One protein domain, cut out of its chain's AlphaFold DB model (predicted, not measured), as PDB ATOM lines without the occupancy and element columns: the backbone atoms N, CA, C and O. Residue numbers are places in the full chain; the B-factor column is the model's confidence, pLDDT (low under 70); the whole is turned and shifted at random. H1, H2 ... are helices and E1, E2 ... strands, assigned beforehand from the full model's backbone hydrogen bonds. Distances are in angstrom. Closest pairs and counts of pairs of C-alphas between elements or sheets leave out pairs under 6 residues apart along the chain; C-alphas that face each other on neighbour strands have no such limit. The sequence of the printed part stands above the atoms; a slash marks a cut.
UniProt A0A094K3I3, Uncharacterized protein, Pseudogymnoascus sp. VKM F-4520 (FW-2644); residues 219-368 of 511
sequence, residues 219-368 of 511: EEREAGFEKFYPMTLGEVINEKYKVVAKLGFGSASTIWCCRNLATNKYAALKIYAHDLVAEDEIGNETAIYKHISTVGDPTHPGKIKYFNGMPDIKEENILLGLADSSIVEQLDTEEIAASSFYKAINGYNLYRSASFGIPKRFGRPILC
ATOM      1  N   GLU A 219     -12.371 -21.666  26.434       86.75
ATOM      2  CA  GLU A 219     -11.586 -20.566  27.018       86.75
ATOM      3  C   GLU A 219     -11.586 -19.270  26.185       86.75
ATOM      4  O   GLU A 219     -11.314 -18.196  26.709       86.75
ATOM      5  N   GLU A 220     -11.968 -19.331  24.906       86.75
ATOM      6  CA  GLU A 220     -12.158 -18.152  24.045       86.75
ATOM      7  C   GLU A 220     -13.297 -17.235  24.530       86.75
ATOM      8  O   GLU A 220     -13.419 -16.095  24.086       86.75
ATOM      9  N   ARG A 221     -14.174 -17.746  25.405       86.00
ATOM     10  CA  ARG A 221     -15.280 -16.991  26.017       86.00
ATOM     11  C   ARG A 221     -14.826 -16.091  27.156       86.00
ATOM     12  O   ARG A 221     -15.548 -15.154  27.488       86.00
ATOM     13  N   GLU A 222     -13.682 -16.398  27.756       84.25
ATOM     14  CA  GLU A 222     -13.206 -15.717  28.950       84.25
ATOM     15  C   GLU A 222     -12.590 -14.361  28.589       84.25
ATOM     16  O   GLU A 222     -11.914 -14.196  27.567       84.25
ATOM     17  N   ALA A 223     -12.830 -13.363  29.439       79.19
ATOM     18  CA  ALA A 223     -12.237 -12.045  29.266       79.19
ATOM     19  C   ALA A 223     -10.717 -12.142  29.476       79.19
ATOM     20  O   ALA A 223     -10.254 -12.430  30.577       79.19
ATOM     21  N   GLY A 224      -9.946 -11.896  28.415       82.56
ATOM     22  CA  GLY A 224      -8.498 -12.093  28.420       82.56
ATOM     23  C   GLY A 224      -8.032 -13.431  27.836       82.56
ATOM     24  O   GLY A 224      -6.945 -13.884  28.186       82.56
ATOM     25  N   PHE A 225      -8.810 -14.082  26.959       84.81
ATOM     26  CA  PHE A 225      -8.392 -15.287  26.219       84.81
ATOM     27  C   PHE A 225      -6.958 -15.205  25.650       84.81
ATOM     28  O   PHE A 225      -6.217 -16.184  25.694       84.81
ATOM     29  N   GLU A 226      -6.522 -14.035  25.171       85.94
ATOM     30  CA  GLU A 226      -5.175 -13.811  24.630       85.94
ATOM     31  C   GLU A 226      -4.027 -14.014  25.637       85.94
ATOM     32  O   GLU A 226      -2.868 -14.105  25.232       85.94
ATOM     33  N   LYS A 227      -4.343 -14.107  26.935       88.25
ATOM     34  CA  LYS A 227      -3.407 -14.382  28.032       88.25
ATOM     35  C   LYS A 227      -3.246 -15.872  28.349       88.25
ATOM     36  O   LYS A 227      -2.356 -16.238  29.120       88.25
ATOM     37  N   PHE A 228      -4.096 -16.745  27.806       88.62
ATOM     38  CA  PHE A 228      -3.987 -18.188  28.021       88.62
ATOM     39  C   PHE A 228      -2.770 -18.758  27.280       88.62
ATOM     40  O   PHE A 228      -2.446 -18.350  26.164       88.62
ATOM     41  N   TYR A 229      -2.098 -19.741  27.886       87.75
ATOM     42  CA  TYR A 229      -0.944 -20.392  27.265       87.75
ATOM     43  C   TYR A 229      -1.355 -21.144  25.979       87.75
ATOM     44  O   TYR A 229      -2.251 -21.988  26.058       87.75
ATOM     45  N   PRO A 230      -0.709 -20.907  24.816       90.19
ATOM     46  CA  PRO A 230      -1.079 -21.495  23.523       90.19
ATOM     47  C   PRO A 230      -0.615 -22.955  23.386       90.19
ATOM     48  O   PRO A 230       0.192 -23.303  22.522       90.19
ATOM     49  N   MET A 231      -1.141 -23.809  24.262       91.00
ATOM     50  CA  MET A 231      -0.795 -25.222  24.393       91.00
ATOM     51  C   MET A 231      -0.955 -25.989  23.076       91.00
ATOM     52  O   MET A 231      -1.939 -25.804  22.357       91.00
ATOM     53  N   THR A 232      -0.038 -26.913  22.783       91.69
ATOM     54  CA  THR A 232      -0.155 -27.820  21.632       91.69
ATOM     55  C   THR A 232      -0.112 -29.292  22.059       91.69
ATOM     56  O   THR A 232       0.726 -29.714  22.854       91.69
ATOM     57  N   LEU A 233      -1.010 -30.128  21.525       91.94
ATOM     58  CA  LEU A 233      -0.974 -31.570  21.814       91.94
ATOM     59  C   LEU A 233       0.316 -32.209  21.271       91.94
ATOM     60  O   LEU A 233       0.707 -31.975  20.130       91.94
ATOM     61  N   GLY A 234       0.962 -33.043  22.088       90.19
ATOM     62  CA  GLY A 234       2.276 -33.627  21.805       90.19
ATOM     63  C   GLY A 234       3.472 -32.801  22.296       90.19
ATOM     64  O   GLY A 234       4.580 -33.335  22.330       90.19
ATOM     65  N   GLU A 235       3.262 -31.554  22.723       91.62
ATOM     66  CA  GLU A 235       4.273 -30.713  23.377       91.62
ATOM     67  C   GLU A 235       4.789 -31.353  24.678       91.62
ATOM     68  O   GLU A 235       4.065 -32.106  25.332       91.62
ATOM     69  N   VAL A 236       6.041 -31.082  25.068       90.75
ATOM     70  CA  VAL A 236       6.669 -31.661  26.270       90.75
ATOM     71  C   VAL A 236       7.018 -30.562  27.272       90.75
ATOM     72  O   VAL A 236       8.064 -29.921  27.185       90.75
ATOM     73  N   ILE A 237       6.155 -30.390  28.271       85.81
ATOM     74  CA  ILE A 237       6.325 -29.399  29.334       85.81
ATOM     75  C   ILE A 237       7.371 -29.885  30.350       85.81
ATOM     76  O   ILE A 237       7.339 -31.040  30.800       85.81
ATOM     77  N   ASN A 238       8.289 -28.985  30.727       84.81
ATOM     78  CA  ASN A 238       9.344 -29.209  31.729       84.81
ATOM     79  C   ASN A 238      10.148 -30.509  31.482       84.81
ATOM     80  O   ASN A 238      10.344 -31.306  32.397       84.81
ATOM     81  N   GLU A 239      10.491 -30.768  30.210       88.25
ATOM     82  CA  GLU A 239      11.233 -31.943  29.695       88.25
ATOM     83  C   GLU A 239      10.638 -33.329  30.042       88.25
ATOM     84  O   GLU A 239      11.240 -34.370  29.779       88.25
ATOM     85  N   LYS A 240       9.436 -33.369  30.630       87.06
ATOM     86  CA  LYS A 240       8.953 -34.525  31.402       87.06
ATOM     87  C   LYS A 240       7.500 -34.889  31.135       87.06
ATOM     88  O   LYS A 240       7.151 -36.061  31.270       87.06
ATOM     89  N   TYR A 241       6.651 -33.925  30.789       87.38
ATOM     90  CA  TYR A 241       5.205 -34.111  30.664       87.38
ATOM     91  C   TYR A 241       4.759 -33.871  29.218       87.38
ATOM     92  O   TYR A 241       4.550 -32.731  28.816       87.38
ATOM     93  N   LYS A 242       4.596 -34.950  28.439       92.38
ATOM     94  CA  LYS A 242       4.003 -34.877  27.096       92.38
ATOM     95  C   LYS A 242       2.508 -34.592  27.226       92.38
ATOM     96  O   LYS A 242       1.808 -35.386  27.850       92.38
ATOM     97  N   VAL A 243       2.004 -33.523  26.625       92.25
ATOM     98  CA  VAL A 243       0.574 -33.182  26.576       92.25
ATOM     99  C   VAL A 243      -0.159 -34.166  25.658       92.25
ATOM    100  O   VAL A 243       0.298 -34.414  24.540       92.25
ATOM    101  N   VAL A 244      -1.277 -34.743  26.114       92.38
ATOM    102  CA  VAL A 244      -2.030 -35.765  25.351       92.38
ATOM    103  C   VAL A 244      -3.479 -35.377  25.053       92.38
ATOM    104  O   VAL A 244      -3.953 -35.641  23.954       92.38
ATOM    105  N   ALA A 245      -4.169 -34.700  25.976       91.75
ATOM    106  CA  ALA A 245      -5.542 -34.228  25.775       91.75
ATOM    107  C   ALA A 245      -5.869 -33.046  26.700       91.75
ATOM    108  O   ALA A 245      -5.298 -32.937  27.785       91.75
ATOM    109  N   LYS A 246      -6.831 -32.199  26.322       92.75
ATOM    110  CA  LYS A 246      -7.433 -31.220  27.240       92.75
ATOM    111  C   LYS A 246      -8.434 -31.924  28.163       92.75
ATOM    112  O   LYS A 246      -9.180 -32.787  27.706       92.75
ATOM    113  N   LEU A 247      -8.457 -31.569  29.444       88.88
ATOM    114  CA  LEU A 247      -9.398 -32.095  30.445       88.88
ATOM    115  C   LEU A 247     -10.496 -31.084  30.795       88.88
ATOM    116  O   LEU A 247     -11.626 -31.489  31.045       88.88
ATOM    117  N   GLY A 248     -10.171 -29.789  30.807       88.12
ATOM    118  CA  GLY A 248     -11.104 -28.727  31.173       88.12
ATOM    119  C   GLY A 248     -10.507 -27.329  31.022       88.12
ATOM    120  O   GLY A 248      -9.349 -27.161  30.627       88.12
ATOM    121  N   PHE A 249     -11.304 -26.321  31.363       87.88
ATOM    122  CA  PHE A 249     -10.906 -24.918  31.467       87.88
ATOM    123  C   PHE A 249     -11.757 -24.218  32.535       87.88
ATOM    124  O   PHE A 249     -12.801 -24.733  32.933       87.88
ATOM    125  N   GLY A 250     -11.308 -23.048  32.974       80.69
ATOM    126  CA  GLY A 250     -12.062 -22.097  33.785       80.69
ATOM    127  C   GLY A 250     -11.601 -20.671  33.478       80.69
ATOM    128  O   GLY A 250     -10.695 -20.482  32.663       80.69
ATOM    129  N   SER A 251     -12.183 -19.684  34.160       79.19
ATOM    130  CA  SER A 251     -12.028 -18.239  33.888       79.19
ATOM    131  C   SER A 251     -10.592 -17.746  33.669       79.19
ATOM    132  O   SER A 251     -10.369 -16.861  32.849       79.19
ATOM    133  N   ALA A 252      -9.613 -18.327  34.368       82.94
ATOM    134  CA  ALA A 252      -8.206 -17.928  34.286       82.94
ATOM    135  C   ALA A 252      -7.216 -19.103  34.124       82.94
ATOM    136  O   ALA A 252      -6.024 -18.952  34.395       82.94
ATOM    137  N   SER A 253      -7.675 -20.302  33.729       87.00
ATOM    138  CA  SER A 253      -6.777 -21.462  33.562       87.00
ATOM    139  C   SER A 253      -7.309 -22.560  32.638       87.00
ATOM    140  O   SER A 253      -8.513 -22.707  32.440       87.00
ATOM    141  N   THR A 254      -6.406 -23.388  32.111       90.06
ATOM    142  CA  THR A 254      -6.739 -24.631  31.388       90.06
ATOM    143  C   THR A 254      -6.123 -25.848  32.073       90.06
ATOM    144  O   THR A 254      -5.071 -25.755  32.704       90.06
ATOM    145  N   ILE A 255      -6.788 -27.001  31.968       90.75
ATOM    146  CA  ILE A 255      -6.376 -28.253  32.614       90.75
ATOM    147  C   ILE A 255      -6.102 -29.300  31.533       90.75
ATOM    148  O   ILE A 255      -6.964 -29.583  30.700       90.75
ATOM    149  N   TRP A 256      -4.913 -29.901  31.564       90.56
ATOM    150  CA  TRP A 256      -4.400 -30.780  30.508       90.56
ATOM    151  C   TRP A 256      -3.974 -32.136  31.051       90.56
ATOM    152  O   TRP A 256      -3.255 -32.212  32.040       90.56
ATOM    153  N   CYS A 257      -4.364 -33.216  30.381       90.88
ATOM    154  CA  CYS A 257      -3.805 -34.537  30.621       90.88
ATOM    155  C   CYS A 257      -2.415 -34.605  29.990       90.88
ATOM    156  O   CYS A 257      -2.257 -34.336  28.793       90.88
ATOM    157  N   CYS A 258      -1.421 -35.014  30.775       90.12
ATOM    158  CA  CYS A 258      -0.054 -35.190  30.313       90.12
ATOM    159  C   CYS A 258       0.528 -36.533  30.771       90.12
ATOM    160  O   CYS A 258       0.392 -36.934  31.928       90.12
ATOM    161  N   ARG A 259       1.249 -37.208  29.875       90.69
ATOM    162  CA  ARG A 259       1.999 -38.440  30.142       90.69
ATOM    163  C   ARG A 259       3.405 -38.089  30.629       90.69
ATOM    164  O   ARG A 259       4.188 -37.470  29.910       90.69
ATOM    165  N   ASN A 260       3.734 -38.498  31.850       86.88
ATOM    166  CA  ASN A 260       5.068 -38.371  32.427       86.88
ATOM    167  C   ASN A 260       6.012 -39.377  31.752       86.88
ATOM    168  O   ASN A 260       5.898 -40.584  31.974       86.88
ATOM    169  N   LEU A 261       6.958 -38.877  30.960       88.38
ATOM    170  CA  LEU A 261       7.859 -39.673  30.121       88.38
ATOM    171  C   LEU A 261       8.794 -40.595  30.924       88.38
ATOM    172  O   LEU A 261       9.168 -41.655  30.436       88.38
ATOM    173  N   ALA A 262       9.128 -40.236  32.170       86.62
ATOM    174  CA  ALA A 262      10.038 -41.011  33.018       86.62
ATOM    175  C   ALA A 262       9.343 -42.124  33.826       86.62
ATOM    176  O   ALA A 262       9.978 -43.109  34.193       86.62
ATOM    177  N   THR A 263       8.050 -41.976  34.138       87.50
ATOM    178  CA  THR A 263       7.290 -42.960  34.948       87.50
ATOM    179  C   THR A 263       6.189 -43.683  34.174       87.50
ATOM    180  O   THR A 263       5.567 -44.597  34.712       87.50
ATOM    181  N   ASN A 264       5.923 -43.252  32.939       84.88
ATOM    182  CA  ASN A 264       4.808 -43.668  32.089       84.88
ATOM    183  C   ASN A 264       3.406 -43.498  32.723       84.88
ATOM    184  O   ASN A 264       2.451 -44.141  32.294       84.88
ATOM    185  N   LYS A 265       3.272 -42.641  33.743       85.06
ATOM    186  CA  LYS A 265       1.996 -42.327  34.409       85.06
ATOM    187  C   LYS A 265       1.415 -41.014  33.902       85.06
ATOM    188  O   LYS A 265       2.158 -40.115  33.521       85.06
ATOM    189  N   TYR A 266       0.098 -40.885  33.955       84.44
ATOM    190  CA  TYR A 266      -0.593 -39.643  33.619       84.44
ATOM    191  C   TYR A 266      -0.706 -38.715  34.832       84.44
ATOM    192  O   TYR A 266      -0.748 -39.172  35.975       84.44
ATOM    193  N   ALA A 267      -0.757 -37.416  34.562       82.62
ATOM    194  CA  ALA A 267      -1.080 -36.358  35.509       82.62
ATOM    195  C   ALA A 267      -1.945 -35.302  34.804       82.62
ATOM    196  O   ALA A 267      -1.862 -35.161  33.584       82.62
ATOM    197  N   ALA A 268      -2.736 -34.550  35.565       85.62
ATOM    198  CA  ALA A 268      -3.314 -33.297  35.090       85.62
ATOM    199  C   ALA A 268      -2.357 -32.129  35.392       85.62
ATOM    200  O   ALA A 268      -1.832 -32.031  36.501       85.62
ATOM    201  N   LEU A 269      -2.125 -31.250  34.420       83.81
ATOM    202  CA  LEU A 269      -1.415 -29.982  34.590       83.81
ATOM    203  C   LEU A 269      -2.441 -28.849  34.479       83.81
ATOM    204  O   LEU A 269      -3.056 -28.683  33.425       83.81
ATOM    205  N   LYS A 270      -2.621 -28.082  35.561       85.81
ATOM    206  CA  LYS A 270      -3.341 -26.803  35.538       85.81
ATOM    207  C   LYS A 270      -2.358 -25.717  35.098       85.81
ATOM    208  O   LYS A 270      -1.270 -25.618  35.659       85.81
ATOM    209  N   ILE A 271      -2.727 -24.948  34.081       84.81
ATOM    210  CA  ILE A 271      -1.911 -23.885  33.492       84.81
ATOM    211  C   ILE A 271      -2.695 -22.583  33.604       84.81
ATOM    212  O   ILE A 271      -3.778 -22.459  33.026       84.81
ATOM    213  N   TYR A 272      -2.161 -21.637  34.372       84.12
ATOM    214  CA  TYR A 272      -2.750 -20.315  34.563       84.12
ATOM    215  C   TYR A 272      -2.501 -19.397  33.363       84.12
ATOM    216  O   TYR A 272      -1.486 -19.511  32.675       84.12
ATOM    217  N   ALA A 273      -3.452 -18.502  33.109       85.75
ATOM    218  CA  ALA A 273      -3.330 -17.440  32.120       85.75
ATOM    219  C   ALA A 273      -2.532 -16.250  32.689       85.75
ATOM    220  O   ALA A 273      -2.679 -15.882  33.856       85.75
ATOM    221  N   HIS A 274      -1.682 -15.656  31.853       81.06
ATOM    222  CA  HIS A 274      -0.732 -14.606  32.231       81.06
ATOM    223  C   HIS A 274      -1.463 -13.329  32.679       81.06
ATOM    224  O   HIS A 274      -2.284 -12.793  31.944       81.06
ATOM    225  N   ASP A 275      -1.186 -12.813  33.877       79.94
ATOM    226  CA  ASP A 275      -1.887 -11.651  34.450       79.94
ATOM    227  C   ASP A 275      -3.436 -11.786  34.501       79.94
ATOM    228  O   ASP A 275      -4.139 -10.782  34.344       79.94
ATOM    229  N   LEU A 276      -3.995 -12.998  34.658       78.88
ATOM    230  CA  LEU A 276      -5.413 -13.207  35.042       78.88
ATOM    231  C   LEU A 276      -5.599 -13.727  36.477       78.88
ATOM    232  O   LEU A 276      -6.722 -13.744  36.968       78.88
ATOM    233  N   VAL A 277      -4.516 -14.142  37.135       73.75
ATOM    234  CA  VAL A 277      -4.465 -14.558  38.546       73.75
ATOM    235  C   VAL A 277      -3.243 -13.876  39.156       73.75
ATOM    236  O   VAL A 277      -2.215 -13.764  38.482       73.75
ATOM    237  N   ALA A 278      -3.345 -13.384  40.386       77.31
ATOM    238  CA  ALA A 278      -2.248 -12.691  41.048       77.31
ATOM    239  C   ALA A 278      -1.178 -13.678  41.565       77.31
ATOM    240  O   ALA A 278      -1.462 -14.836  41.881       77.31
ATOM    241  N   GLU A 279       0.086 -13.242  41.640       75.75
ATOM    242  CA  GLU A 279       1.197 -14.122  42.054       75.75
ATOM    243  C   GLU A 279       1.044 -14.632  43.498       75.75
ATOM    244  O   GLU A 279       1.500 -15.730  43.821       75.75
ATOM    245  N   ASP A 280       0.388 -13.861  44.363       77.19
ATOM    246  CA  ASP A 280       0.072 -14.212  45.745       77.19
ATOM    247  C   ASP A 280      -1.109 -15.187  45.865       77.19
ATOM    248  O   ASP A 280      -1.065 -16.053  46.736       77.19
ATOM    249  N   GLU A 281      -2.086 -15.159  44.955       74.56
ATOM    250  CA  GLU A 281      -3.135 -16.190  44.854       74.56
ATOM    251  C   GLU A 281      -2.523 -17.551  44.458       74.56
ATOM    252  O   GLU A 281      -2.712 -18.559  45.147       74.56
ATOM    253  N   ILE A 282      -1.685 -17.576  43.408       73.31
ATOM    254  CA  ILE A 282      -0.929 -18.774  42.975       73.31
ATOM    255  C   ILE A 282       0.069 -19.222  44.068       73.31
ATOM    256  O   ILE A 282       0.352 -20.418  44.247       73.31
ATOM    257  N   GLY A 283       0.615 -18.268  44.825       76.94
ATOM    258  CA  GLY A 283       1.506 -18.503  45.958       76.94
ATOM    259  C   GLY A 283       0.798 -19.151  47.150       76.94
ATOM    260  O   GLY A 283       1.286 -20.161  47.666       76.94
ATOM    261  N   ASN A 284      -0.359 -18.614  47.553       80.06
ATOM    262  CA  ASN A 284      -1.227 -19.156  48.603       80.06
ATOM    263  C   ASN A 284      -1.650 -20.586  48.254       80.06
ATOM    264  O   ASN A 284      -1.500 -21.503  49.060       80.06
ATOM    265  N   GLU A 285      -2.043 -20.815  47.003       76.75
ATOM    266  CA  GLU A 285      -2.344 -22.141  46.475       76.75
ATOM    267  C   GLU A 285      -1.220 -23.147  46.669       76.75
ATOM    268  O   GLU A 285      -1.359 -24.198  47.305       76.75
ATOM    269  N   THR A 286      -0.055 -22.788  46.148       73.75
ATOM    270  CA  THR A 286       1.124 -23.638  46.228       73.75
ATOM    271  C   THR A 286       1.515 -23.885  47.692       73.75
ATOM    272  O   THR A 286       2.011 -24.965  48.026       73.75
ATOM    273  N   ALA A 287       1.247 -22.932  48.595       81.69
ATOM    274  CA  ALA A 287       1.450 -23.083  50.031       81.69
ATOM    275  C   ALA A 287       0.448 -24.049  50.691       81.69
ATOM    276  O   ALA A 287       0.891 -24.905  51.463       81.69
ATOM    277  N   ILE A 288      -0.854 -23.995  50.374       79.69
ATOM    278  CA  ILE A 288      -1.850 -24.916  50.951       79.69
ATOM    279  C   ILE A 288      -1.628 -26.350  50.461       79.69
ATOM    280  O   ILE A 288      -1.556 -27.262  51.287       79.69
ATOM    281  N   TYR A 289      -1.395 -26.583  49.166       73.81
ATOM    282  CA  TYR A 289      -1.042 -27.931  48.694       73.81
ATOM    283  C   TYR A 289       0.243 -28.463  49.338       73.81
ATOM    284  O   TYR A 289       0.312 -29.632  49.728       73.81
ATOM    285  N   LYS A 290       1.260 -27.610  49.511       76.81
ATOM    286  CA  LYS A 290       2.490 -27.970  50.227       76.81
ATOM    287  C   LYS A 290       2.202 -28.313  51.693       76.81
ATOM    288  O   LYS A 290       2.743 -29.303  52.192       76.81
ATOM    289  N   HIS A 291       1.314 -27.577  52.357       81.12
ATOM    290  CA  HIS A 291       0.855 -27.878  53.711       81.12
ATOM    291  C   HIS A 291       0.156 -29.248  53.766       81.12
ATOM    292  O   HIS A 291       0.658 -30.145  54.439       81.12
ATOM    293  N   ILE A 292      -0.892 -29.477  52.965       77.19
ATOM    294  CA  ILE A 292      -1.631 -30.756  52.874       77.19
ATOM    295  C   ILE A 292      -0.699 -31.938  52.543       77.19
ATOM    296  O   ILE A 292      -0.853 -33.039  53.074       77.19
ATOM    297  N   SER A 293       0.322 -31.721  51.706       71.44
ATOM    298  CA  SER A 293       1.309 -32.758  51.376       71.44
ATOM    299  C   SER A 293       2.179 -33.173  52.573       71.44
ATOM    300  O   SER A 293       2.594 -34.333  52.658       71.44
ATOM    301  N   THR A 294       2.424 -32.262  53.522       76.75
ATOM    302  CA  THR A 294       3.308 -32.485  54.675       76.75
ATOM    303  C   THR A 294       2.543 -32.883  55.942       76.75
ATOM    304  O   THR A 294       2.936 -33.861  56.577       76.75
ATOM    305  N   VAL A 295       1.425 -32.230  56.281       73.94
ATOM    306  CA  VAL A 295       0.667 -32.482  57.528       73.94
ATOM    307  C   VAL A 295      -0.297 -33.668  57.438       73.94
ATOM    308  O   VAL A 295      -0.722 -34.058  56.353       73.94
ATOM    309  N   GLY A 296      -0.669 -34.244  58.583       72.19
ATOM    310  CA  GLY A 296      -1.645 -35.338  58.664       72.19
ATOM    311  C   GLY A 296      -1.151 -36.695  58.141       72.19
ATOM    312  O   GLY A 296      -0.054 -36.828  57.586       72.19
ATOM    313  N   ASP A 297      -1.982 -37.720  58.331       75.50
ATOM    314  CA  ASP A 297      -1.678 -39.123  58.020       75.50
ATOM    315  C   ASP A 297      -1.236 -39.314  56.544       75.50
ATOM    316  O   ASP A 297      -2.015 -39.035  55.628       75.50
ATOM    317  N   PRO A 298      -0.008 -39.817  56.278       71.56
ATOM    318  CA  PRO A 298       0.488 -40.135  54.933       71.56
ATOM    319  C   PRO A 298      -0.365 -41.122  54.115       71.56
ATOM    320  O   PRO A 298      -0.149 -41.244  52.907       71.56
ATOM    321  N   THR A 299      -1.280 -41.847  54.762       74.69
ATOM    322  CA  THR A 299      -2.177 -42.848  54.167       74.69
ATOM    323  C   THR A 299      -3.616 -42.353  53.971       74.69
ATOM    324  O   THR A 299      -4.415 -43.055  53.344       74.69
ATOM    325  N   HIS A 300      -3.951 -41.144  54.441       73.62
ATOM    326  CA  HIS A 300      -5.297 -40.580  54.315       73.62
ATOM    327  C   HIS A 300      -5.727 -40.482  52.835       73.62
ATOM    328  O   HIS A 300      -4.983 -39.928  52.024       73.62
ATOM    329  N   PRO A 301      -6.922 -40.969  52.435       64.50
ATOM    330  CA  PRO A 301      -7.324 -41.021  51.025       64.50
ATOM    331  C   PRO A 301      -7.476 -39.646  50.365       64.50
ATOM    332  O   PRO A 301      -7.287 -39.539  49.158       64.50
ATOM    333  N   GLY A 302      -7.777 -38.602  51.146       64.31
ATOM    334  CA  GLY A 302      -7.796 -37.213  50.675       64.31
ATOM    335  C   GLY A 302      -6.407 -36.573  50.542       64.31
ATOM    336  O   GLY A 302      -6.311 -35.432  50.106       64.31
ATOM    337  N   LYS A 303      -5.316 -37.264  50.906       65.44
ATOM    338  CA  LYS A 303      -3.946 -36.735  50.795       65.44
ATOM    339  C   LYS A 303      -3.421 -36.892  49.365       65.44
ATOM    340  O   LYS A 303      -2.600 -37.760  49.056       65.44
ATOM    341  N   ILE A 304      -3.950 -36.042  48.482       57.72
ATOM    342  CA  ILE A 304      -3.604 -35.963  47.058       57.72
ATOM    343  C   ILE A 304      -2.089 -35.799  46.889       57.72
ATOM    344  O   ILE A 304      -1.469 -34.907  47.468       57.72
ATOM    345  N   LYS A 305      -1.482 -36.619  46.027       52.69
ATOM    346  CA  LYS A 305      -0.077 -36.456  45.628       52.69
ATOM    347  C   LYS A 305       0.035 -35.495  44.438       52.69
ATOM    348  O   LYS A 305       0.279 -35.948  43.325       52.69
ATOM    349  N   TYR A 306      -0.070 -34.197  44.756       44.12
ATOM    350  CA  TYR A 306       0.063 -33.005  43.893       44.12
ATOM    351  C   TYR A 306      -1.086 -32.745  42.893       44.12
ATOM    352  O   TYR A 306      -1.241 -33.502  41.941       44.12
ATOM    353  N   PHE A 307      -1.816 -31.633  43.089       46.12
ATOM    354  CA  PHE A 307      -2.660 -30.906  42.112       46.12
ATOM    355  C   PHE A 307      -2.745 -29.400  42.488       46.12
ATOM    356  O   PHE A 307      -2.014 -29.001  43.389       46.12
ATOM    357  N   ASN A 308      -3.564 -28.600  41.777       37.09
ATOM    358  CA  ASN A 308      -3.664 -27.118  41.780       37.09
ATOM    359  C   ASN A 308      -5.161 -26.652  41.522       37.09
ATOM    360  O   ASN A 308      -5.863 -27.400  40.840       37.09
ATOM    361  N   GLY A 309      -5.662 -25.494  42.043       34.75
ATOM    362  CA  GLY A 309      -7.103 -25.033  42.271       34.75
ATOM    363  C   GLY A 309      -7.415 -24.486  43.719       34.75
ATOM    364  O   GLY A 309      -6.342 -24.454  44.248       34.75
ATOM    365  N   MET A 310      -8.605 -24.112  44.372       39.16
ATOM    366  CA  MET A 310      -9.086 -24.092  45.887       39.16
ATOM    367  C   MET A 310     -10.585 -24.374  46.109       39.16
ATOM    368  O   MET A 310     -11.393 -24.005  45.255       39.16
ATOM    369  N   PRO A 311     -10.969 -24.954  47.277       36.88
ATOM    370  CA  PRO A 311     -12.322 -25.383  47.498       36.88
ATOM    371  C   PRO A 311     -13.208 -24.179  47.806       36.88
ATOM    372  O   PRO A 311     -13.339 -23.704  48.926       36.88
ATOM    373  N   ASP A 312     -13.874 -23.738  46.760       41.19
ATOM    374  CA  ASP A 312     -15.322 -23.634  46.784       41.19
ATOM    375  C   ASP A 312     -15.888 -25.064  47.005       41.19
ATOM    376  O   ASP A 312     -15.697 -25.938  46.155       41.19
ATOM    377  N   ILE A 313     -16.492 -25.366  48.166       47.09
ATOM    378  CA  ILE A 313     -17.086 -26.695  48.411       47.09
ATOM    379  C   ILE A 313     -18.473 -26.763  47.763       47.09
ATOM    380  O   ILE A 313     -19.485 -26.350  48.328       47.09
ATOM    381  N   LYS A 314     -18.504 -27.358  46.575       43.31
ATOM    382  CA  LYS A 314     -19.700 -27.629  45.775       43.31
ATOM    383  C   LYS A 314     -19.581 -28.977  45.076       43.31
ATOM    384  O   LYS A 314     -18.485 -29.521  44.943       43.31
ATOM    385  N   GLU A 315     -20.699 -29.459  44.534       40.09
ATOM    386  CA  GLU A 315     -20.786 -30.697  43.745       40.09
ATOM    387  C   GLU A 315     -19.687 -30.799  42.661       40.09
ATOM    388  O   GLU A 315     -19.067 -31.847  42.493       40.09
ATOM    389  N   GLU A 316     -19.412 -29.692  41.960       47.56
ATOM    390  CA  GLU A 316     -18.444 -29.600  40.852       47.56
ATOM    391  C   GLU A 316     -16.983 -29.811  41.295       47.56
ATOM    392  O   GLU A 316     -16.168 -30.288  40.505       47.56
ATOM    393  N   ASN A 317     -16.663 -29.505  42.558       57.69
ATOM    394  CA  ASN A 317     -15.305 -29.552  43.113       57.69
ATOM    395  C   ASN A 317     -15.030 -30.843  43.917       57.69
ATOM    396  O   ASN A 317     -14.014 -30.970  44.604       57.69
ATOM    397  N   ILE A 318     -15.910 -31.845  43.810       57.00
ATOM    398  CA  ILE A 318     -15.678 -33.196  44.335       57.00
ATOM    399  C   ILE A 318     -15.343 -34.135  43.177       57.00
ATOM    400  O   ILE A 318     -16.214 -34.709  42.520       57.00
ATOM    401  N   LEU A 319     -14.048 -34.357  42.951       68.12
ATOM    402  CA  LEU A 319     -13.596 -35.319  41.953       68.12
ATOM    403  C   LEU A 319     -13.775 -36.750  42.464       68.12
ATOM    404  O   LEU A 319     -13.130 -37.200  43.415       68.12
ATOM    405  N   LEU A 320     -14.619 -37.507  41.768       58.41
ATOM    406  CA  LEU A 320     -14.693 -38.957  41.905       58.41
ATOM    407  C   LEU A 320     -13.455 -39.580  41.248       58.41
ATOM    408  O   LEU A 320     -13.307 -39.547  40.025       58.41
ATOM    409  N   GLY A 321     -12.560 -40.161  42.050       62.47
ATOM    410  CA  GLY A 321     -11.341 -40.785  41.529       62.47
ATOM    411  C   GLY A 321     -11.639 -41.895  40.512       62.47
ATOM    412  O   GLY A 321     -12.629 -42.616  40.634       62.47
ATOM    413  N   LEU A 322     -10.779 -42.086  39.512       64.38
ATOM    414  CA  LEU A 322     -10.954 -43.172  38.542       64.38
ATOM    415  C   LEU A 322     -10.563 -44.519  39.169       64.38
ATOM    416  O   LEU A 322      -9.398 -44.750  39.487       64.38
ATOM    417  N   ALA A 323     -11.533 -45.427  39.318       66.81
ATOM    418  CA  ALA A 323     -11.289 -46.797  39.786       66.81
ATOM    419  C   ALA A 323     -10.622 -47.698  38.723       66.81
ATOM    420  O   ALA A 323     -10.188 -48.805  39.039       66.81
ATOM    421  N   ASP A 324     -10.557 -47.231  37.475       72.38
ATOM    422  CA  ASP A 324      -9.901 -47.874  36.338       72.38
ATOM    423  C   ASP A 324      -9.046 -46.825  35.609       72.38
ATOM    424  O   ASP A 324      -9.568 -45.876  35.020       72.38
ATOM    425  N   SER A 325      -7.721 -46.970  35.676       69.62
ATOM    426  CA  SER A 325      -6.778 -46.021  35.072       69.62
ATOM    427  C   SER A 325      -6.663 -46.149  33.551       69.62
ATOM    428  O   SER A 325      -6.165 -45.222  32.913       69.62
ATOM    429  N   SER A 326      -7.154 -47.242  32.949       76.94
ATOM    430  CA  SER A 326      -7.107 -47.445  31.490       76.94
ATOM    431  C   SER A 326      -7.988 -46.452  30.718       76.94
ATOM    432  O   SER A 326      -7.801 -46.249  29.518       76.94
ATOM    433  N   ILE A 327      -8.911 -45.772  31.409       78.31
ATOM    434  CA  ILE A 327      -9.684 -44.637  30.880       78.31
ATOM    435  C   ILE A 327      -8.751 -43.490  30.454       78.31
ATOM    436  O   ILE A 327      -9.004 -42.836  29.448       78.31
ATOM    437  N   VAL A 328      -7.645 -43.270  31.176       78.25
ATOM    438  CA  VAL A 328      -6.687 -42.193  30.872       78.25
ATOM    439  C   VAL A 328      -5.735 -42.588  29.738       78.25
ATOM    440  O   VAL A 328      -5.333 -41.743  28.946       78.25
ATOM    441  N   GLU A 329      -5.426 -43.881  29.599       82.56
ATOM    442  CA  GLU A 329      -4.606 -44.415  28.499       82.56
ATOM    443  C   GLU A 329      -5.271 -44.248  27.125       82.56
ATOM    444  O   GLU A 329      -4.580 -44.022  26.135       82.56
ATOM    445  N   GLN A 330      -6.608 -44.275  27.064       82.38
ATOM    446  CA  GLN A 330      -7.376 -44.045  25.831       82.38
ATOM    447  C   GLN A 330      -7.198 -42.621  25.263       82.38
ATOM    448  O   GLN A 330      -7.454 -42.398  24.080       82.38
ATOM    449  N   LEU A 331      -6.724 -41.670  26.080       82.12
ATOM    450  CA  LEU A 331      -6.528 -40.269  25.697       82.12
ATOM    451  C   LEU A 331      -5.226 -40.022  24.926       82.12
ATOM    452  O   LEU A 331      -5.165 -39.083  24.139       82.12
ATOM    453  N   ASP A 332      -4.195 -40.855  25.110       85.75
ATOM    454  CA  ASP A 332      -2.924 -40.750  24.375       85.75
ATOM    455  C   ASP A 332      -2.993 -41.518  23.046       85.75
ATOM    456  O   ASP A 332      -2.214 -42.435  22.778       85.75
ATOM    457  N   THR A 333      -3.986 -41.161  22.227       82.44
ATOM    458  CA  THR A 333      -4.270 -41.777  20.926       82.44
ATOM    459  C   THR A 333      -4.423 -40.722  19.831       82.44
ATOM    460  O   THR A 333      -4.923 -39.619  20.057       82.44
ATOM    461  N   GLU A 334      -4.016 -41.068  18.607       77.38
ATOM    462  CA  GLU A 334      -4.103 -40.166  17.448       77.38
ATOM    463  C   GLU A 334      -5.557 -39.791  17.109       77.38
ATOM    464  O   GLU A 334      -5.815 -38.680  16.652       77.38
ATOM    465  N   GLU A 335      -6.524 -40.672  17.394       79.56
ATOM    466  CA  GLU A 335      -7.956 -40.402  17.210       79.56
ATOM    467  C   GLU A 335      -8.472 -39.325  18.180       79.56
ATOM    468  O   GLU A 335      -9.189 -38.414  17.758       79.56
ATOM    469  N   ILE A 336      -8.066 -39.358  19.456       79.69
ATOM    470  CA  ILE A 336      -8.401 -38.304  20.428       79.69
ATOM    471  C   ILE A 336      -7.685 -36.992  20.079       79.69
ATOM    472  O   ILE A 336      -8.315 -35.933  20.101       79.69
ATOM    473  N   ALA A 337      -6.416 -37.034  19.665       77.00
ATOM    474  CA  ALA A 337      -5.699 -35.837  19.219       77.00
ATOM    475  C   ALA A 337      -6.349 -35.187  17.976       77.00
ATOM    476  O   ALA A 337      -6.522 -33.969  17.928       77.00
ATOM    477  N   ALA A 338      -6.776 -35.989  16.994       77.19
ATOM    478  CA  ALA A 338      -7.418 -35.501  15.773       77.19
ATOM    479  C   ALA A 338      -8.865 -35.015  15.984       77.19
ATOM    480  O   ALA A 338      -9.300 -34.085  15.306       77.19
ATOM    481  N   SER A 339      -9.620 -35.625  16.904       82.88
ATOM    482  CA  SER A 339     -11.023 -35.261  17.180       82.88
ATOM    483  C   SER A 339     -11.190 -34.137  18.210       82.88
ATOM    484  O   SER A 339     -12.233 -33.473  18.225       82.88
ATOM    485  N   SER A 340     -10.174 -33.889  19.043       86.75
ATOM    486  CA  SER A 340     -10.173 -32.791  20.016       86.75
ATOM    487  C   SER A 340      -9.806 -31.435  19.413       86.75
ATOM    488  O   SER A 340     -10.293 -30.429  19.917       86.75
ATOM    489  N   PHE A 341      -9.018 -31.344  18.336       88.12
ATOM    490  CA  PHE A 341      -8.736 -30.045  17.707       88.12
ATOM    491  C   PHE A 341     -10.025 -29.368  17.203       88.12
ATOM    492  O   PHE A 341     -10.822 -29.979  16.487       88.12
ATOM    493  N   TYR A 342     -10.231 -28.097  17.563       84.06
ATOM    494  CA  TYR A 342     -11.414 -27.330  17.166       84.06
ATOM    495  C   TYR A 342     -11.111 -26.253  16.118       84.06
ATOM    496  O   TYR A 342     -11.696 -26.285  15.033       84.06
ATOM    497  N   LYS A 343     -10.228 -25.298  16.430       85.81
ATOM    498  CA  LYS A 343      -9.799 -24.225  15.515       85.81
ATOM    499  C   LYS A 343      -8.482 -23.600  15.980       85.81
ATOM    500  O   LYS A 343      -8.123 -23.720  17.144       85.81
ATOM    501  N   ALA A 344      -7.805 -22.885  15.086       85.00
ATOM    502  CA  ALA A 344      -6.670 -22.035  15.438       85.00
ATOM    503  C   ALA A 344      -7.059 -20.549  15.356       85.00
ATOM    504  O   ALA A 344      -7.738 -20.144  14.408       85.00
ATOM    505  N   ILE A 345      -6.614 -19.745  16.324       81.31
ATOM    506  CA  ILE A 345      -6.774 -18.282  16.371       81.31
ATOM    507  C   ILE A 345      -5.415 -17.667  16.688       81.31
ATOM    508  O   ILE A 345      -4.857 -17.934  17.743       81.31
ATOM    509  N   ASN A 346      -4.880 -16.835  15.793       80.19
ATOM    510  CA  ASN A 346      -3.649 -16.056  16.010       80.19
ATOM    511  C   ASN A 346      -2.414 -16.868  16.480       80.19
ATOM    512  O   ASN A 346      -1.487 -16.302  17.049       80.19
ATOM    513  N   GLY A 347      -2.387 -18.183  16.228       76.62
ATOM    514  CA  GLY A 347      -1.348 -19.114  16.694       76.62
ATOM    515  C   GLY A 347      -1.752 -19.979  17.897       76.62
ATOM    516  O   GLY A 347      -1.166 -21.040  18.086       76.62
ATOM    517  N   TYR A 348      -2.786 -19.597  18.652       86.38
ATOM    518  CA  TYR A 348      -3.395 -20.430  19.692       86.38
ATOM    519  C   TYR A 348      -4.211 -21.563  19.055       86.38
ATOM    520  O   TYR A 348      -5.058 -21.313  18.191       86.38
ATOM    521  N   ASN A 349      -4.004 -22.802  19.505       89.75
ATOM    522  CA  ASN A 349      -4.784 -23.968  19.096       89.75
ATOM    523  C   ASN A 349      -5.883 -24.257  20.133       89.75
ATOM    524  O   ASN A 349      -5.598 -24.710  21.237       89.75
ATOM    525  N   LEU A 350      -7.150 -24.015  19.786       89.50
ATOM    526  CA  LEU A 350      -8.286 -24.391  20.630       89.50
ATOM    527  C   LEU A 350      -8.578 -25.885  20.470       89.50
ATOM    528  O   LEU A 350      -8.842 -26.365  19.360       89.50
ATOM    529  N   TYR A 351      -8.599 -26.593  21.595       91.38
ATOM    530  CA  TYR A 351      -8.978 -28.000  21.690       91.38
ATOM    531  C   TYR A 351     -10.230 -28.150  22.555       91.38
ATOM    532  O   TYR A 351     -10.429 -27.414  23.518       91.38
ATOM    533  N   ARG A 352     -11.064 -29.132  22.218       90.31
ATOM    534  CA  ARG A 352     -12.205 -29.561  23.024       90.31
ATOM    535  C   ARG A 352     -11.717 -30.261  24.282       90.31
ATOM    536  O   ARG A 352     -10.846 -31.129  24.197       90.31
ATOM    537  N   SER A 353     -12.340 -29.960  25.412       90.44
ATOM    538  CA  SER A 353     -12.168 -30.744  26.634       90.44
ATOM    539  C   SER A 353     -12.673 -32.182  26.418       90.44
ATOM    540  O   SER A 353     -13.761 -32.402  25.877       90.44
ATOM    541  N   ALA A 354     -11.854 -33.177  26.767       86.19
ATOM    542  CA  ALA A 354     -12.133 -34.586  26.500       86.19
ATOM    543  C   ALA A 354     -13.279 -35.125  27.373       86.19
ATOM    544  O   ALA A 354     -13.423 -34.751  28.534       86.19
ATOM    545  N   SER A 355     -14.079 -36.047  26.827       75.56
ATOM    546  CA  SER A 355     -15.185 -36.687  27.548       75.56
ATOM    547  C   SER A 355     -14.924 -38.178  27.742       75.56
ATOM    548  O   SER A 355     -14.721 -38.914  26.780       75.56
ATOM    549  N   PHE A 356     -14.970 -38.627  28.996       67.31
ATOM    550  CA  PHE A 356     -14.647 -40.001  29.412       67.31
ATOM    551  C   PHE A 356     -15.885 -40.914  29.484       67.31
ATOM    552  O   PHE A 356     -15.791 -42.077  29.877       67.31
ATOM    553  N   GLY A 357     -17.063 -40.380  29.140       64.88
ATOM    554  CA  GLY A 357     -18.348 -40.995  29.455       64.88
ATOM    555  C   GLY A 357     -18.592 -41.081  30.968       64.88
ATOM    556  O   GLY A 357     -17.999 -40.342  31.750       64.88
ATOM    557  N   ILE A 358     -19.472 -41.996  31.380       66.00
ATOM    558  CA  ILE A 358     -19.731 -42.297  32.794       66.00
ATOM    559  C   ILE A 358     -18.942 -43.567  33.168       66.00
ATOM    560  O   ILE A 358     -19.211 -44.627  32.588       66.00
ATOM    561  N   PRO A 359     -17.978 -43.508  34.109       68.00
ATOM    562  CA  PRO A 359     -17.231 -44.679  34.564       68.00
ATOM    563  C   PRO A 359     -18.134 -45.795  35.110       68.00
ATOM    564  O   PRO A 359     -19.073 -45.551  35.862       68.00
ATOM    565  N   LYS A 360     -17.804 -47.057  34.803       71.94
ATOM    566  CA  LYS A 360     -18.531 -48.237  35.326       71.94
ATOM    567  C   LYS A 360     -18.369 -48.436  36.840       71.94
ATOM    568  O   LYS A 360     -19.125 -49.196  37.441       71.94
ATOM    569  N   ARG A 361     -17.338 -47.827  37.426       74.75
ATOM    570  CA  ARG A 361     -17.043 -47.787  38.861       74.75
ATOM    571  C   ARG A 361     -16.383 -46.452  39.170       74.75
ATOM    572  O   ARG A 361     -15.410 -46.090  38.510       74.75
ATOM    573  N   PHE A 362     -16.881 -45.776  40.191       75.00
ATOM    574  CA  PHE A 362     -16.228 -44.614  40.774       75.00
ATOM    575  C   PHE A 362     -15.283 -45.060  41.892       75.00
ATOM    576  O   PHE A 362     -15.528 -46.056  42.577       75.00
ATOM    577  N   GLY A 363     -14.175 -44.344  42.043       74.25
ATOM    578  CA  GLY A 363     -13.319 -44.396  43.219       74.25
ATOM    579  C   GLY A 363     -13.916 -43.573  44.360       74.25
ATOM    580  O   GLY A 363     -15.100 -43.240  44.361       74.25
ATOM    581  N   ARG A 364     -13.088 -43.237  45.351       74.88
ATOM    582  CA  ARG A 364     -13.522 -42.357  46.444       74.88
ATOM    583  C   ARG A 364     -13.746 -40.926  45.919       74.88
ATOM    584  O   ARG A 364     -12.989 -40.514  45.035       74.88
ATOM    585  N   PRO A 365     -14.730 -40.182  46.453       75.38
ATOM    586  CA  PRO A 365     -14.772 -38.734  46.300       75.38
ATOM    587  C   PRO A 365     -13.542 -38.116  46.965       75.38
ATOM    588  O   PRO A 365     -13.087 -38.583  48.015       75.38
ATOM    589  N   ILE A 366     -12.997 -37.083  46.336       75.81
ATOM    590  CA  ILE A 366     -11.860 -36.308  46.819       75.81
ATOM    591  C   ILE A 366     -12.174 -34.839  46.531       75.81
ATOM    592  O   ILE A 366     -12.471 -34.495  45.388       75.81
ATOM    593  N   LEU A 367     -12.095 -33.984  47.553       74.88
ATOM    594  CA  LEU A 367     -12.154 -32.534  47.372       74.88
ATOM    595  C   LEU A 367     -10.962 -32.107  46.507       74.88
ATOM    596  O   LEU A 367      -9.809 -32.335  46.889       74.88
ATOM    597  N   CYS A 368     -11.235 -31.579  45.317       70.56
ATOM    598  CA  CYS A 368     -10.207 -30.992  44.471       70.56
ATOM    599  C   CYS A 368     -10.073 -29.501  44.755       70.56
ATOM    600  O   CYS A 368     -10.859 -28.948  45.521       70.56
TER     601      CYS A 368
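This is residues 219 to 368 of the 511 residues of an uncharacterized protein of Pseudogymnoascus sp. VKM F-4520 (FW-2644) (UniProt A0A094K3I3). A strongly twisted sheet of three strands, E1 E2 E3, makes the middle of the domain, with the hairpin of E5 and E6 and the short helix H3 on its E1 side. Beyond its E3 side lie the long helix H1 and a separate ribbon of two strands, E4 and E7, while H2 grazes the sheet on the way from that ribbon to H3. The 150 printed residues hold three named helices and seven named strands, in the order E1 E2 E3 H1 E4 H2 H3 E5 E6 E7; the three sheets, E1 - E2 - E3, E4 - E7 and E5 - E6, are antiparallel. The class is mixed, helices and strands, with 72 residues, under half, in named elements. The whole is compact, with a radius of gyration of the C-alphas of 16.0 A and spans of 47 by 38 by 32 A.

Residues 219 to 240 hold no named element. Find C-alpha 241 at (5.205, -34.111, 30.664); from there E1 runs to residue 250, 21.3 A, and bends by 85 degrees at residue 244. E2, residues 253 to 260, spans 20.7 A and bends by 52 degrees at residue 257; E3, residues 266 to 272, spans 19.5 A. H1 runs 22.4 A from C-alpha 279 at (1.197, -14.122, 42.054) to residue 294. Then come E4, residues 318 to 322; H2, 326 to 329; H3, 334 to 340; E5, 341 to 345; E6, 348 to 351; and E7, 362 to 367, ending with C-alpha 367 at (-12.154, -32.534, 47.372).

Begin with the meander E1 E2 E3, each strand the antiparallel neighbour of the one before, and look for N 242 and O 259, 2.9 A apart, and N 256 and O 269, 2.9 A. Residues 236 to 237 pair antiparallel with 241 to 242 of E1. H3 only grazes this sheet; its closest C-alpha pair with E1 is Ala 337 and Ala 245, 6.8 A. H2 only grazes it too, with residues 328 to 329. In the hairpin E5 and E6, N 345 and O 348 are 2.9 A apart; E6 comes closest to E1 at the C-alphas of Tyr 351 and Lys 246, 6.6 A. H1 is not on the sheet. E4 and E7, antiparallel at 144 degrees, have N 319 and O 366 at 2.9 A, and both are apart from E1, E2 and E3. In H1 and H3 every O i to N i+4 pair is within hydrogen-bond range; H2 is too short for one, and its one O i to N i+3 pair is within range.

The C-alphas of Asp 297 and Asn 346 are the two farthest apart, 48.0 A. The printed part has no cut. The link from H1 to E4, 23 residues, is long. Look for pLDDT under 70 at residues 301 to 323, 325 and 356 to 359; the mean of the printed part is 77.5.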